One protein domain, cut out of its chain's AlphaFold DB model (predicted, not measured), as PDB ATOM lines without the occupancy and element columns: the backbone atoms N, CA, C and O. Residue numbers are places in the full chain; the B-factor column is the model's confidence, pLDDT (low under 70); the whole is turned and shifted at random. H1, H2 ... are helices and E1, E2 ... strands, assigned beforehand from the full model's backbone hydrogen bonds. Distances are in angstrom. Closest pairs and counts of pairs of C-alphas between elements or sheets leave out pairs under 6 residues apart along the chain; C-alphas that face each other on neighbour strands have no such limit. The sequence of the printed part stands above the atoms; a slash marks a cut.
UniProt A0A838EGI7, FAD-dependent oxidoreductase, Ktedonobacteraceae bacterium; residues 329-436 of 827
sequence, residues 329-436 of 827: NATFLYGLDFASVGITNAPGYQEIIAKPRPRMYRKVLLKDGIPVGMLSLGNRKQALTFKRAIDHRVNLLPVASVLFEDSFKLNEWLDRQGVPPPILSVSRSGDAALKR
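What this domain is: This is residues 329 to 436 of the 827 residues of the protein "FAD-dependent oxidoreductase" of Ktedonobacteraceae bacterium (UniProt A0A838EGI7). A twisted wall of five antiparallel strands has one helix, H1, packed on one face over E2 and E5, with a second short helix, H2, beyond H1 on the side away from the sheet. From this body a tail sticks out, residues 425 to 436, ending in the short helix H3. The printed part has 108 residues, with five strands and then three helices named in the order E1 E2 E3 E4 E5 H1 H2 H3; the sheet's order is E1 E2 E5 E4 E3. The class is mixed, helices and strands, with 53 of the 108 residues in named elements, under half. The whole is compact, with a radius of gyration of the C-alphas of 14.7 A and spans of 48 by 33 by 29 A.

How they stand to each other: E1, residues 329 to 333, is an edge strand and forms a hairpin with E2, residues 336 to 342; N 331 and O 338 are 3.2 A apart, within hydrogen-bond range. E2 is also the antiparallel neighbour of E5, residues 370 to 377, with N 341 and O 374 at 2.9 A. E5 forms a hairpin with E4, residues 361 to 367, where N 363 and O 375 are 2.9 A apart. E4 forms a hairpin with the other edge strand, E3, residues 350 to 353, with N 352 and O 364 at 2.9 A. E3 E4 E5 are a meander, each strand the antiparallel neighbour of the one before, and E2 E3 E4 E5 are a Greek key, a meander whose last strand is the antiparallel neighbour of the strand before it, E2. H1, residues 383 to 391, is on the sheet at a height of 7.2 A, over E2 and E5, and runs along the strands, at 1 degree to E2 on the local plane. Its closest C-alphas to E5 are those of Ile 390 and Pro 371, 5.2 A apart. H2, residues 410 to 416, only just touches H1, with 3 pairs of C-alphas within 8 A, the closest being Thr 385 and Asn 411 at 5.8 A; they run the same way at a steep tilt of 50 degrees. H3, residues 431 to 436, is apart from H1 and H2. In H1, H2 and H3 every O i to N i+4 pair is within hydrogen-bond range.

Where its parts are: E1 begins at C-alpha 329 (23.350, -21.789, -101.012) and is 11.9 A long. E2 measures 19.4 A, E3 9.8 A, E4 20.5 A and E5 21.5 A. H1 begins at C-alpha 383 (19.393, -29.307, -97.400) and is 12.3 A long; H2 measures 10.0 A. H3, 8.3 A, ends at C-alpha 436 (25.466, -44.057, -118.300).

The domain as a whole: The C-alphas of Pro 358 and Gly 430 are the two farthest apart, 48.2 A. The printed part has no cut. The links H1 to H2, 18 residues, and H2 to H3, 14 residues, are long. Residues 425 to 436 stand free; without them the body spans 37 by 27 by 27 A. The mean pLDDT of the printed part is 82.3, and residues 424 to 436 are under 70.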
ATOM      1  N   ASN A 329      22.472 -22.752-101.646       80.62
ATOM      2  CA  ASN A 329      23.350 -21.789-101.012       80.62
ATOM      3  C   ASN A 329      23.412 -22.088 -99.519       80.62
ATOM      4  O   ASN A 329      22.371 -22.233 -98.884       80.62
ATOM      5  N   ALA A 330      24.615 -22.141 -98.958       81.25
ATOM      6  CA  ALA A 330      24.804 -22.286 -97.527       81.25
ATOM      7  C   ALA A 330      25.936 -21.391 -97.031       81.25
ATOM      8  O   ALA A 330      26.992 -21.286 -97.651       81.25
ATOM      9  N   THR A 331      25.704 -20.780 -95.877       79.62
ATOM     10  CA  THR A 331      26.661 -19.927 -95.172       79.62
ATOM     11  C   THR A 331      26.336 -19.957 -93.674       79.62
ATOM     12  O   THR A 331      25.580 -20.818 -93.216       79.62
ATOM     13  N   PHE A 332      26.915 -19.034 -92.920       82.25
ATOM     14  CA  PHE A 332      26.520 -18.697 -91.565       82.25
ATOM     15  C   PHE A 332      25.859 -17.325 -91.586       82.25
ATOM     16  O   PHE A 332      26.369 -16.406 -92.224       82.25
ATOM     17  N   LEU A 333      24.715 -17.203 -90.920       87.81
ATOM     18  CA  LEU A 333      24.059 -15.923 -90.687       87.81
ATOM     19  C   LEU A 333      24.152 -15.642 -89.196       87.81
ATOM     20  O   LEU A 333      23.354 -16.170 -88.423       87.81
ATOM     21  N   TYR A 334      25.179 -14.888 -88.809       85.12
ATOM     22  CA  TYR A 334      25.436 -14.498 -87.427       85.12
ATOM     23  C   TYR A 334      25.449 -15.706 -86.465       85.12
ATOM     24  O   TYR A 334      24.592 -15.881 -85.594       85.12
ATOM     25  N   GLY A 335      26.377 -16.637 -86.696       78.62
ATOM     26  CA  GLY A 335      26.505 -17.873 -85.918       78.62
ATOM     27  C   GLY A 335      25.402 -18.927 -86.122       78.62
ATOM     28  O   GLY A 335      25.446 -19.979 -85.483       78.62
ATOM     29  N   LEU A 336      24.411 -18.700 -86.991       86.94
ATOM     30  CA  LEU A 336      23.400 -19.703 -87.343       86.94
ATOM     31  C   LEU A 336      23.767 -20.410 -88.651       86.94
ATOM     32  O   LEU A 336      23.953 -19.767 -89.683       86.94
ATOM     33  N   ASP A 337      23.816 -21.747 -88.623       88.38
ATOM     34  CA  ASP A 337      23.944 -22.571 -89.830       88.38
ATOM     35  C   ASP A 337      22.786 -22.267 -90.787       88.38
ATOM     36  O   ASP A 337      21.628 -22.534 -90.465       88.38
ATOM     37  N   PHE A 338      23.089 -21.764 -91.977       90.50
ATOM     38  CA  PHE A 338      22.087 -21.412 -92.972       90.50
ATOM     39  C   PHE A 338      22.223 -22.278 -94.222       90.50
ATOM     40  O   PHE A 338      23.330 -22.535 -94.706       90.50
ATOM     41  N   ALA A 339      21.086 -22.695 -94.772       90.19
ATOM     42  CA  ALA A 339      20.983 -23.200 -96.127       90.19
ATOM     43  C   ALA A 339      19.658 -22.797 -96.779       90.19
ATOM     44  O   ALA A 339      18.604 -22.792 -96.147       90.19
ATOM     45  N   SER A 340      19.716 -22.545 -98.078       90.69
ATOM     46  CA  SER A 340      18.558 -22.380 -98.948       90.69
ATOM     47  C   SER A 340      18.720 -23.249-100.185       90.69
ATOM     48  O   SER A 340      19.840 -23.476-100.652       90.69
ATOM     49  N   VAL A 341      17.603 -23.742-100.703       89.56
ATOM     50  CA  VAL A 341      17.527 -24.361-102.023       89.56
ATOM     51  C   VAL A 341      16.336 -23.769-102.749       89.56
ATOM     52  O   VAL A 341      15.242 -23.780-102.198       89.56
ATOM     53  N   GLY A 342      16.538 -23.287-103.969       87.69
ATOM     54  CA  GLY A 342      15.457 -22.767-104.806       87.69
ATOM     55  C   GLY A 342      14.646 -21.650-104.146       87.69
ATOM     56  O   GLY A 342      15.212 -20.749-103.526       87.69
ATOM     57  N   ILE A 343      13.321 -21.686-104.304       86.25
ATOM     58  CA  ILE A 343      12.432 -20.632-103.800       86.25
ATOM     59  C   ILE A 343      12.194 -20.822-102.305       86.25
ATOM     60  O   ILE A 343      11.595 -21.802-101.872       86.25
ATOM     61  N   THR A 344      12.616 -19.851-101.506       88.38
ATOM     62  CA  THR A 344      12.446 -19.897-100.050       88.38
ATOM     63  C   THR A 344      11.330 -19.004 -99.532       88.38
ATOM     64  O   THR A 344      10.872 -19.201 -98.412       88.38
ATOM     65  N   ASN A 345      10.887 -18.022-100.318       82.06
ATOM     66  CA  ASN A 345       9.854 -17.076 -99.912       82.06
ATOM     67  C   ASN A 345       9.053 -16.591-101.131       82.06
ATOM     68  O   ASN A 345       9.517 -15.732-101.889       82.06
ATOM     69  N   ALA A 346       7.866 -17.159-101.342       78.50
ATOM     70  CA  ALA A 346       6.940 -16.732-102.385       78.50
ATOM     71  C   ALA A 346       5.490 -17.103-102.022       78.50
ATOM     72  O   ALA A 346       5.267 -18.179-101.466       78.50
ATOM     73  N   PRO A 347       4.501 -16.251-102.353       76.00
ATOM     74  CA  PRO A 347       3.092 -16.592-102.184       76.00
ATOM     75  C   PRO A 347       2.658 -17.672-103.188       76.00
ATOM     76  O   PRO A 347       3.294 -17.850-104.226       76.00
ATOM     77  N   GLY A 348       1.547 -18.356-102.900       77.25
ATOM     78  CA  GLY A 348       0.944 -19.339-103.813       77.25
ATOM     79  C   GLY A 348       1.566 -20.740-103.770       77.25
ATOM     80  O   GLY A 348       1.264 -21.561-104.630       77.25
ATOM     81  N   TYR A 349       2.413 -21.020-102.777       83.25
ATOM     82  CA  TYR A 349       2.988 -22.342-102.530       83.25
ATOM     83  C   TYR A 349       2.491 -22.897-101.196       83.25
ATOM     84  O   TYR A 349       2.274 -22.146-100.246       83.25
ATOM     85  N   GLN A 350       2.341 -24.217-101.111       86.88
ATOM     86  CA  GLN A 350       2.063 -24.882 -99.843       86.88
ATOM     87  C   GLN A 350       3.334 -24.867 -98.990       86.88
ATOM     88  O   GLN A 350       4.367 -25.398 -99.403       86.88
ATOM     89  N   GLU A 351       3.257 -24.293 -97.793       91.44
ATOM     90  CA  GLU A 351       4.365 -24.314 -96.843       91.44
ATOM     91  C   GLU A 351       4.235 -25.508 -95.891       91.44
ATOM     92  O   GLU A 351       3.191 -25.723 -95.276       91.44
ATOM     93  N   ILE A 352       5.316 -26.268 -95.727       90.81
ATOM     94  CA  ILE A 352       5.474 -27.185 -94.596       90.81
ATOM     95  C   ILE A 352       6.566 -26.597 -93.719       90.81
ATOM     96  O   ILE A 352       7.706 -26.443 -94.161       90.81
ATOM     97  N   ILE A 353       6.221 -26.277 -92.476       91.88
ATOM     98  CA  ILE A 353       7.120 -25.652 -91.508       91.88
ATOM     99  C   ILE A 353       7.433 -26.673 -90.415       91.88
ATOM    100  O   ILE A 353       6.540 -27.323 -89.871       91.88
ATOM    101  N   ALA A 354       8.714 -26.837 -90.094       90.19
ATOM    102  CA  ALA A 354       9.133 -27.683 -88.988       90.19
ATOM    103  C   ALA A 354       8.652 -27.107 -87.650       90.19
ATOM    104  O   ALA A 354       8.616 -25.891 -87.468       90.19
ATOM    105  N   LYS A 355       8.378 -27.983 -86.675       85.75
ATOM    106  CA  LYS A 355       8.077 -27.562 -85.299       85.75
ATOM    107  C   LYS A 355       9.160 -26.590 -84.789       85.75
ATOM    108  O   LYS A 355      10.348 -26.916 -84.922       85.75
ATOM    109  N   PRO A 356       8.780 -25.437 -84.205       80.00
ATOM    110  CA  PRO A 356       9.736 -24.463 -83.688       80.00
ATOM    111  C   PRO A 356      10.709 -25.092 -82.687       80.00
ATOM    112  O   PRO A 356      10.312 -25.862 -81.812       80.00
ATOM    113  N   ARG A 357      11.995 -24.760 -82.812       85.12
ATOM    114  CA  ARG A 357      13.048 -25.138 -81.860       85.12
ATOM    115  C   ARG A 357      13.925 -23.915 -81.572       85.12
ATOM    116  O   ARG A 357      14.063 -23.062 -82.453       85.12
ATOM    117  N   PRO A 358      14.541 -23.808 -80.381       84.19
ATOM    118  CA  PRO A 358      15.447 -22.706 -80.077       84.19
ATOM    119  C   PRO A 358      16.522 -22.555 -81.153       84.19
ATOM    120  O   PRO A 358      17.170 -23.534 -81.525       84.19
ATOM    121  N   ARG A 359      16.697 -21.324 -81.653       85.88
ATOM    122  CA  ARG A 359      17.680 -20.971 -82.693       85.88
ATOM    123  C   ARG A 359      17.553 -21.772 -83.997       85.88
ATOM    124  O   ARG A 359      18.523 -21.857 -84.743       85.88
ATOM    125  N   MET A 360      16.400 -22.377 -84.275       90.88
ATOM    126  CA  MET A 360      16.208 -23.243 -85.435       90.88
ATOM    127  C   MET A 360      14.898 -22.934 -86.153       90.88
ATOM    128  O   MET A 360      13.831 -22.904 -85.543       90.88
ATOM    129  N   TYR A 361      14.978 -22.807 -87.473       93.62
ATOM    130  CA  TYR A 361      13.820 -22.634 -88.341       93.62
ATOM    131  C   TYR A 361      14.028 -23.383 -89.647       93.62
ATOM    132  O   TYR A 361      15.098 -23.314 -90.247       93.62
ATOM    133  N   ARG A 362      13.027 -24.152 -90.074       93.94
ATOM    134  CA  ARG A 362      13.096 -24.938 -91.306       93.94
ATOM    135  C   ARG A 362      11.735 -24.953 -91.975       93.94
ATOM    136  O   ARG A 362      10.744 -25.226 -91.300       93.94
ATOM    137  N   LYS A 363      11.701 -24.731 -93.284       94.06
ATOM    138  CA  LYS A 363      10.491 -24.889 -94.088       94.06
ATOM    139  C   LYS A 363      10.797 -25.353 -95.499       94.06
ATOM    140  O   LYS A 363      11.843 -25.014 -96.045       94.06
ATOM    141  N   VAL A 364       9.856 -26.070 -96.096       94.31
ATOM    142  CA  VAL A 364       9.864 -26.431 -97.517       94.31
ATOM    143  C   VAL A 364       8.623 -25.846 -98.187       94.31
ATOM    144  O   VAL A 364       7.544 -25.825 -97.592       94.31
ATOM    145  N   LEU A 365       8.789 -25.365 -99.415       92.81
ATOM    146  CA  LEU A 365       7.705 -24.901-100.272       92.81
ATOM    147  C   LEU A 365       7.381 -25.977-101.301       92.81
ATOM    148  O   LEU A 365       8.278 -26.440-102.013       92.81
ATOM    149  N   LEU A 366       6.107 -26.352-101.394       89.31
ATOM    150  CA  LEU A 366       5.594 -27.304-102.371       89.31
ATOM    151  C   LEU A 366       4.686 -26.606-103.392       89.31
ATOM    152  O   LEU A 366       3.863 -25.758-103.044       89.31
ATOM    153  N   LYS A 367       4.801 -27.019-104.653       86.81
ATOM    154  CA  LYS A 367       3.844 -26.754-105.729       86.81
ATOM    155  C   LYS A 367       3.296 -28.094-106.203       86.81
ATOM    156  O   LYS A 367       4.075 -28.923-106.661       86.81
ATOM    157  N   ASP A 368       1.995 -28.326-106.046       84.06
ATOM    158  CA  ASP A 368       1.346 -29.590-106.432       84.06
ATOM    159  C   ASP A 368       2.033 -30.829-105.817       84.06
ATOM    160  O   ASP A 368       2.204 -31.871-106.445       84.06
ATOM    161  N   GLY A 369       2.506 -30.681-104.575       84.69
ATOM    162  CA  GLY A 369       3.257 -31.702-103.844       84.69
ATOM    163  C   GLY A 369       4.738 -31.838-104.190       84.69
ATOM    164  O   GLY A 369       5.471 -32.530-103.484       84.69
ATOM    165  N   ILE A 370       5.205 -31.148-105.226       90.31
ATOM    166  CA  ILE A 370       6.603 -31.132-105.655       90.31
ATOM    167  C   ILE A 370       7.345 -30.021-104.912       90.31
ATOM    168  O   ILE A 370       6.900 -28.871-104.947       90.31
ATOM    169  N   PRO A 371       8.482 -30.297-104.255       93.12
ATOM    170  CA  PRO A 371       9.255 -29.254-103.609       93.12
ATOM    171  C   PRO A 371       9.866 -28.334-104.664       93.12
ATOM    172  O   PRO A 371      10.479 -28.785-105.630       93.12
ATOM    173  N   VAL A 372       9.712 -27.030-104.449       91.06
ATOM    174  CA  VAL A 372      10.301 -25.969-105.285       91.06
ATOM    175  C   VAL A 372      11.345 -25.149-104.532       91.06
ATOM    176  O   VAL A 372      12.116 -24.404-105.138       91.06
ATOM    177  N   GLY A 373      11.404 -25.307-103.211       92.06
ATOM    178  CA  GLY A 373      12.500 -24.785-102.425       92.06
ATOM    179  C   GLY A 373      12.402 -25.074-100.937       92.06
ATOM    180  O   GLY A 373      11.435 -25.652-100.448       92.06
ATOM    181  N   MET A 374      13.473 -24.738-100.232       93.38
ATOM    182  CA  MET A 374      13.726 -25.095 -98.842       93.38
ATOM    183  C   MET A 374      14.532 -23.985 -98.180       93.38
ATOM    184  O   MET A 374      15.532 -23.534 -98.736       93.38
ATOM    185  N   LEU A 375      14.150 -23.612 -96.965       94.44
ATOM    186  CA  LEU A 375      14.884 -22.699 -96.098       94.44
ATOM    187  C   LEU A 375      15.232 -23.411 -94.793       94.44
ATOM    188  O   LEU A 375      14.371 -24.023 -94.166       94.44
ATOM    189  N   SER A 376      16.492 -23.323 -94.381       93.56
ATOM    190  CA  SER A 376      17.026 -23.955 -93.179       93.56
ATOM    191  C   SER A 376      17.924 -22.973 -92.434       93.56
ATOM    192  O   SER A 376      18.897 -22.480 -92.996       93.56
ATOM    193  N   LEU A 377      17.629 -22.728 -91.162       93.12
ATOM    194  CA  LEU A 377      18.389 -21.871 -90.259       93.12
ATOM    195  C   LEU A 377      18.621 -22.601 -88.927       93.12
ATOM    196  O   LEU A 377      17.731 -23.291 -88.423       93.12
ATOM    197  N   GLY A 378      19.834 -22.509 -88.384       88.44
ATOM    198  CA  GLY A 378      20.283 -23.196 -87.165       88.44
ATOM    199  C   GLY A 378      20.581 -24.687 -87.334       88.44
ATOM    200  O   GLY A 378      21.321 -25.271 -86.549       88.44
ATOM    201  N   ASN A 379      20.034 -25.323 -88.367       85.25
ATOM    202  CA  ASN A 379      20.369 -26.687 -88.746       85.25
ATOM    203  C   ASN A 379      20.122 -26.864 -90.239       85.25
ATOM    204  O   ASN A 379      18.977 -26.887 -90.679       85.25
ATOM    205  N   ARG A 380      21.194 -27.034 -91.008       84.12
ATOM    206  CA  ARG A 380      21.145 -27.262 -92.462       84.12
ATOM    207  C   ARG A 380      21.267 -28.731 -92.875       84.12
ATOM    208  O   ARG A 380      21.406 -29.030 -94.063       84.12
ATOM    209  N   LYS A 381      21.241 -29.668 -91.918       74.69
ATOM    210  CA  LYS A 381      21.258 -31.107 -92.218       74.69
ATOM    211  C   LYS A 381      20.041 -31.423 -93.098       74.69
ATOM    212  O   LYS A 381      18.937 -30.993 -92.786       74.69
ATOM    213  N   GLN A 382      20.257 -32.179 -94.175       82.31
ATOM    214  CA  GLN A 382      19.281 -32.529 -95.226       82.31
ATOM    215  C   GLN A 382      19.005 -31.479 -96.321       82.31
ATOM    216  O   GLN A 382      18.255 -31.791 -97.241       82.31
ATOM    217  N   ALA A 383      19.631 -30.294 -96.330       86.38
ATOM    218  CA  ALA A 383      19.393 -29.307 -97.400       86.38
ATOM    219  C   ALA A 383      19.614 -29.883 -98.819       86.38
ATOM    220  O   ALA A 383      18.809 -29.673 -99.720       86.38
ATOM    221  N   LEU A 384      20.647 -30.707 -99.008       82.94
ATOM    222  CA  LEU A 384      20.904 -31.399-100.280       82.94
ATOM    223  C   LEU A 384      19.917 -32.514-100.587       82.94
ATOM    224  O   LEU A 384      19.708 -32.847-101.745       82.94
ATOM    225  N   THR A 385      19.350 -33.129 -99.556       88.31
ATOM    226  CA  THR A 385      18.308 -34.139 -99.716       88.31
ATOM    227  C   THR A 385      17.038 -33.480-100.249       88.31
ATOM    228  O   THR A 385      16.411 -34.006-101.162       88.31
ATOM    229  N   PHE A 386      16.718 -32.272 -99.776       91.62
ATOM    230  CA  PHE A 386      15.685 -31.444-100.395       91.62
ATOM    231  C   PHE A 386      16.063 -31.022-101.809       91.62
ATOM    232  O   PHE A 386      15.238 -31.142-102.706       91.62
ATOM    233  N   LYS A 387      17.319 -30.621-102.051       87.69
ATOM    234  CA  LYS A 387      17.794 -30.344-103.414       87.69
ATOM    235  C   LYS A 387      17.595 -31.541-104.343       87.69
ATOM    236  O   LYS A 387      17.093 -31.369-105.441       87.69
ATOM    237  N   ARG A 388      17.919 -32.750-103.886       87.00
ATOM    238  CA  ARG A 388      17.690 -34.002-104.617       87.00
ATOM    239  C   ARG A 388      16.214 -34.173-104.974       87.00
ATOM    240  O   ARG A 388      15.905 -34.466-106.120       87.00
ATOM    241  N   ALA A 389      15.311 -33.953-104.020       90.69
ATOM    242  CA  ALA A 389      13.875 -34.021-104.278       90.69
ATOM    243  C   ALA A 389      13.392 -32.939-105.268       90.69
ATOM    244  O   ALA A 389      12.548 -33.231-106.108       90.69
ATOM    245  N   ILE A 390      13.947 -31.722-105.202       90.12
ATOM    246  CA  ILE A 390      13.635 -30.606-106.114       90.12
ATOM    247  C   ILE A 390      14.125 -30.910-107.535       90.12
ATOM    248  O   ILE A 390      13.350 -30.830-108.486       90.12
ATOM    249  N   ASP A 391      15.394 -31.302-107.678       83.88
ATOM    250  CA  ASP A 391      16.036 -31.589-108.965       83.88
ATOM    251  C   ASP A 391      15.280 -32.671-109.747       83.88
ATOM    252  O   ASP A 391      15.103 -32.559-110.958       83.88
ATOM    253  N   HIS A 392      14.801 -33.695-109.035       85.25
ATOM    254  CA  HIS A 392      14.092 -34.840-109.613       85.25
ATOM    255  C   HIS A 392      12.570 -34.736-109.503       85.25
ATOM    256  O   HIS A 392      11.877 -35.709-109.788       85.25
ATOM    257  N   ARG A 393      12.043 -33.572-109.096       89.75
ATOM    258  CA  ARG A 393      10.604 -33.289-108.979       89.75
ATOM    259  C   ARG A 393       9.840 -34.402-108.249       89.75
ATOM    260  O   ARG A 393       8.856 -34.938-108.748       89.75
ATOM    261  N   VAL A 394      10.318 -34.784-107.070       90.25
ATOM    262  CA  VAL A 394       9.724 -35.874-106.287       90.25
ATOM    263  C   VAL A 394       8.503 -35.364-105.532       90.25
ATOM    264  O   VAL A 394       8.603 -34.384-104.800       90.25
ATOM    265  N   ASN A 395       7.359 -36.037-105.654       90.12
ATOM    266  CA  ASN A 395       6.171 -35.690-104.875       90.12
ATOM    267  C   ASN A 395       6.377 -36.046-103.393       90.12
ATOM    268  O   ASN A 395       6.488 -37.220-103.042       90.12
ATOM    269  N   LEU A 396       6.423 -35.029-102.529       89.88
ATOM    270  CA  LEU A 396       6.621 -35.172-101.085       89.88
ATOM    271  C   LEU A 396       5.313 -35.194-100.282       89.88
ATOM    272  O   LEU A 396       5.375 -35.409 -99.071       89.88
ATOM    273  N   LEU A 397       4.138 -35.039-100.907       84.50
ATOM    274  CA  LEU A 397       2.845 -35.143-100.204       84.50
ATOM    275  C   LEU A 397       2.688 -36.431 -99.385       84.50
ATOM    276  O   LEU A 397       2.236 -36.320 -98.245       84.50
ATOM    277  N   PRO A 398       3.101 -37.625 -99.871       87.44
ATOM    278  CA  PRO A 398       2.955 -38.864 -99.103       87.44
ATOM    279  C   PRO A 398       3.691 -38.866 -97.757       87.44
ATOM    280  O   PRO A 398       3.368 -39.667 -96.885       87.44
ATOM    281  N   VAL A 399       4.689 -37.995 -97.586       88.12
ATOM    282  CA  VAL A 399       5.517 -37.902 -96.374       88.12
ATOM    283  C   VAL A 399       5.475 -36.511 -95.733       88.12
ATOM    284  O   VAL A 399       6.238 -36.239 -94.809       88.12
ATOM    285  N   ALA A 400       4.578 -35.630 -96.187       85.19
ATOM    286  CA  ALA A 400       4.520 -34.228 -95.774       85.19
ATOM    287  C   ALA A 400       4.379 -34.050 -94.252       85.19
ATOM    288  O   ALA A 400       5.051 -33.200 -93.667       85.19
ATOM    289  N   SER A 401       3.556 -34.877 -93.601       84.56
ATOM    290  CA  SER A 401       3.284 -34.804 -92.157       84.56
ATOM    291  C   SER A 401       4.460 -35.232 -91.276       84.56
ATOM    292  O   SER A 401       4.531 -34.824 -90.119       84.56
ATOM    293  N   VAL A 402       5.389 -36.030 -91.808       87.88
ATOM    294  CA  VAL A 402       6.542 -36.577 -91.068       87.88
ATOM    295  C   VAL A 402       7.875 -35.995 -91.532       87.88
ATOM    296  O   VAL A 402       8.922 -36.328 -90.988       87.88
ATOM    297  N   LEU A 403       7.856 -35.093 -92.515       88.69
ATOM    298  CA  LEU A 403       9.031 -34.617 -93.244       88.69
ATOM    299  C   LEU A 403      10.130 -34.014 -92.352       88.69
ATOM    300  O   LEU A 403      11.316 -34.117 -92.671       88.69
ATOM    301  N   PHE A 404       9.742 -33.398 -91.232       90.31
ATOM    302  CA  PHE A 404      10.656 -32.789 -90.259       90.31
ATOM    303  C   PHE A 404      10.740 -33.522 -88.916       90.31
ATOM    304  O   PHE A 404      11.421 -33.025 -88.012       90.31
ATOM    305  N   GLU A 405      10.088 -34.677 -88.776       87.62
ATOM    306  CA  GLU A 405      10.174 -35.506 -87.573       87.62
ATOM    307  C   GLU A 405      11.552 -36.175 -87.481       87.62
ATOM    308  O   GLU A 405      12.115 -36.621 -88.482       87.62
ATOM    309  N   ASP A 406      12.127 -36.259 -86.277       84.44
ATOM    310  CA  ASP A 406      13.502 -36.757 -86.107       84.44
ATOM    311  C   ASP A 406      13.648 -38.241 -86.502       84.44
ATOM    312  O   ASP A 406      14.735 -38.670 -86.916       84.44
ATOM    313  N   SER A 407      12.560 -39.013 -86.400       87.44
ATOM    314  CA  SER A 407      12.478 -40.427 -86.784       87.44
ATOM    315  C   SER A 407      12.450 -40.648 -88.297       87.44
ATOM    316  O   SER A 407      12.830 -41.723 -88.756       87.44
ATOM    317  N   PHE A 408      12.052 -39.648 -89.088       90.81
ATOM    318  CA  PHE A 408      11.953 -39.768 -90.538       90.81
ATOM    319  C   PHE A 408      13.237 -39.291 -91.228       90.81
ATOM    320  O   PHE A 408      13.763 -38.208 -90.957       90.81
ATOM    321  N   LYS A 409      13.756 -40.106 -92.153       89.31
ATOM    322  CA  LYS A 409      14.956 -39.798 -92.942       89.31
ATOM    323  C   LYS A 409      14.580 -39.667 -94.411       89.31
ATOM    324  O   LYS A 409      14.447 -40.666 -95.115       89.31
ATOM    325  N   LEU A 410      14.467 -38.426 -94.896       89.62
ATOM    326  CA  LEU A 410      14.086 -38.165 -96.285       89.62
ATOM    327  C   LEU A 410      15.046 -38.837 -97.275       89.62
ATOM    328  O   LEU A 410      14.603 -39.341 -98.299       89.62
ATOM    329  N   ASN A 411      16.347 -38.899 -96.970       87.88
ATOM    330  CA  ASN A 411      17.315 -39.508 -97.884       87.88
ATOM    331  C   ASN A 411      17.066 -41.006 -98.080       87.88
ATOM    332  O   ASN A 411      17.033 -41.456 -99.216       87.88
ATOM    333  N   GLU A 412      16.830 -41.746 -96.995       90.94
ATOM    334  CA  GLU A 412      16.520 -43.179 -97.060       90.94
ATOM    335  C   GLU A 412      15.195 -43.430 -97.781       90.94
ATOM    336  O   GLU A 412      15.062 -44.389 -98.538       90.94
ATOM    337  N   TRP A 413      14.209 -42.550 -97.578       92.44
ATOM    338  CA  TRP A 413      12.952 -42.618 -98.313       92.44
ATOM    339  C   TRP A 413      13.177 -42.408 -99.817       92.44
ATOM    340  O   TRP A 413      12.707 -43.221-100.607       92.44
ATOM    341  N   LEU A 414      13.962 -41.402-100.219       85.81
ATOM    342  CA  LEU A 414      14.333 -41.166-101.622       85.81
ATOM    343  C   LEU A 414      15.146 -42.326-102.222       85.81
ATOM    344  O   LEU A 414      14.951 -42.655-103.391       85.81
ATOM    345  N   ASP A 415      16.023 -42.958-101.436       84.25
ATOM    346  CA  ASP A 415      16.790 -44.139-101.854       84.25
ATOM    347  C   ASP A 415      15.858 -45.315-102.176       84.25
ATOM    348  O   ASP A 415      15.994 -45.933-103.229       84.25
ATOM    349  N   ARG A 416      14.846 -45.570-101.333       90.00
ATOM    350  CA  ARG A 416      13.825 -46.607-101.588       90.00
ATOM    351  C   ARG A 416      12.967 -46.317-102.821       90.00
ATOM    352  O   ARG A 416      12.459 -47.255-103.424       90.00
ATOM    353  N   GLN A 417      12.809 -45.046-103.189       87.81
ATOM    354  CA  GLN A 417      12.118 -44.628-104.415       87.81
ATOM    355  C   GLN A 417      13.032 -44.641-105.657       87.81
ATOM    356  O   GLN A 417      12.577 -44.307-106.747       87.81
ATOM    357  N   GLY A 418      14.320 -44.983-105.519       84.31
ATOM    358  CA  GLY A 418      15.265 -45.023-106.640       84.31
ATOM    359  C   GLY A 418      15.629 -43.648-107.212       84.31
ATOM    360  O   GLY A 418      16.071 -43.551-108.354       84.31
ATOM    361  N   VAL A 419      15.447 -42.566-106.448       77.00
ATOM    362  CA  VAL A 419      15.715 -41.199-106.927       77.00
ATOM    363  C   VAL A 419      17.230 -41.006-107.099       77.00
ATOM    364  O   VAL A 419      17.973 -41.331-106.180       77.00
ATOM    365  N   PRO A 420      17.761 -40.449-108.197       78.50
ATOM    366  CA  PRO A 420      19.207 -40.245-108.326       78.50
ATOM    367  C   PRO A 420      19.759 -39.209-107.324       78.50
ATOM    368  O   PRO A 420      18.988 -38.465-106.715       78.50
ATOM    369  N   PRO A 421      21.090 -39.107-107.133       75.94
ATOM    370  CA  PRO A 421      21.708 -38.041-106.338       75.94
ATOM    371  C   PRO A 421      21.376 -36.626-106.861       75.94
ATOM    372  O   PRO A 421      20.981 -36.476-108.021       75.94
ATOM    373  N   PRO A 422      21.559 -35.567-106.046       75.88
ATOM    374  CA  PRO A 422      21.301 -34.197-106.484       75.88
ATOM    375  C   PRO A 422      22.212 -33.778-107.649       75.88
ATOM    376  O   PRO A 422      23.389 -34.154-107.726       75.88
ATOM    377  N   ILE A 423      21.678 -32.939-108.531       75.56
ATOM    378  CA  ILE A 423      22.376 -32.375-109.685       75.56
ATOM    379  C   ILE A 423      23.224 -31.193-109.208       75.56
ATOM    380  O   ILE A 423      22.714 -30.148-108.810       75.56
ATOM    381  N   LEU A 424      24.546 -31.365-109.235       67.50
ATOM    382  CA  LEU A 424      25.509 -30.415-108.657       67.50
ATOM    383  C   LEU A 424      26.487 -29.821-109.684       67.50
ATOM    384  O   LEU A 424      27.390 -29.076-109.306       67.50
ATOM    385  N   SER A 425      26.376 -30.183-110.960       61.22
ATOM    386  CA  SER A 425      27.322 -29.799-112.014       61.22
ATOM    387  C   SER A 425      26.603 -29.645-113.348       61.22
ATOM    388  O   SER A 425      25.676 -30.403-113.620       61.22
ATOM    389  N   VAL A 426      27.070 -28.714-114.180       63.16
ATOM    390  CA  VAL A 426      26.719 -28.664-115.608       63.16
ATOM    391  C   VAL A 426      27.529 -29.739-116.336       63.16
ATOM    392  O   VAL A 426      28.723 -29.877-116.069       63.16
ATOM    393  N   SER A 427      26.885 -30.519-117.202       59.59
ATOM    394  CA  SER A 427      27.518 -31.590-117.978       59.59
ATOM    395  C   SER A 427      27.811 -31.141-119.413       59.59
ATOM    396  O   SER A 427      27.045 -30.374-119.995       59.59
ATOM    397  N   ARG A 428      28.922 -31.632-119.975       60.62
ATOM    398  CA  ARG A 428      29.241 -31.517-121.406       60.62
ATOM    399  C   ARG A 428      28.534 -32.607-122.215       60.62
ATOM    400  O   ARG A 428      28.208 -33.673-121.682       60.62
ATOM    401  N   SER A 429      28.346 -32.366-123.508       52.22
ATOM    402  CA  SER A 429      27.914 -33.380-124.472       52.22
ATOM    403  C   SER A 429      28.827 -34.608-124.384       52.22
ATOM    404  O   SER A 429      30.048 -34.485-124.396       52.22
ATOM    405  N   GLY A 430      28.240 -35.800-124.237       42.94
ATOM    406  CA  GLY A 430      28.976 -37.064-124.079       42.94
ATOM    407  C   GLY A 430      29.258 -37.498-122.630       42.94
ATOM    408  O   GLY A 430      29.317 -38.698-122.370       42.94
ATOM    409  N   ASP A 431      29.296 -36.593-121.644       48.97
ATOM    410  CA  ASP A 431      29.423 -36.988-120.223       48.97
ATOM    411  C   ASP A 431      28.173 -37.714-119.710       48.97
ATOM    412  O   ASP A 431      28.258 -38.566-118.823       48.97
ATOM    413  N   ALA A 432      27.005 -37.413-120.284       41.22
ATOM    414  CA  ALA A 432      25.786 -38.173-120.032       41.22
ATOM    415  C   ALA A 432      25.938 -39.648-120.459       41.22
ATOM    416  O   ALA A 432      25.383 -40.523-119.803       41.22
ATOM    417  N   ALA A 433      26.733 -39.936-121.500       35.03
ATOM    418  CA  ALA A 433      27.016 -41.297-121.958       35.03
ATOM    419  C   ALA A 433      28.051 -42.012-121.068       35.03
ATOM    420  O   ALA A 433      27.860 -43.173-120.730       35.03
ATOM    421  N   LEU A 434      29.092 -41.318-120.591       32.59
ATOM    422  CA  LEU A 434      30.067 -41.879-119.637       32.59
ATOM    423  C   LEU A 434      29.470 -42.114-118.238       32.59
ATOM    424  O   LEU A 434      29.766 -43.123-117.603       32.59
ATOM    425  N   LYS A 435      28.573 -41.235-117.766       33.59
ATOM    426  CA  LYS A 435      27.776 -41.502-116.556       33.59
ATOM    427  C   LYS A 435      26.825 -42.678-116.770       33.59
ATOM    428  O   LYS A 435      26.711 -43.489-115.867       33.59
ATOM    429  N   ARG A 436      26.210 -42.831-117.950       35.62
ATOM    430  CA  ARG A 436      25.466 -44.057-118.300       35.62
ATOM    431  C   ARG A 436      26.362 -45.300-118.365       35.62
ATOM    432  O   ARG A 436      25.870 -46.377-118.101       35.62
TER     433      ARG A 436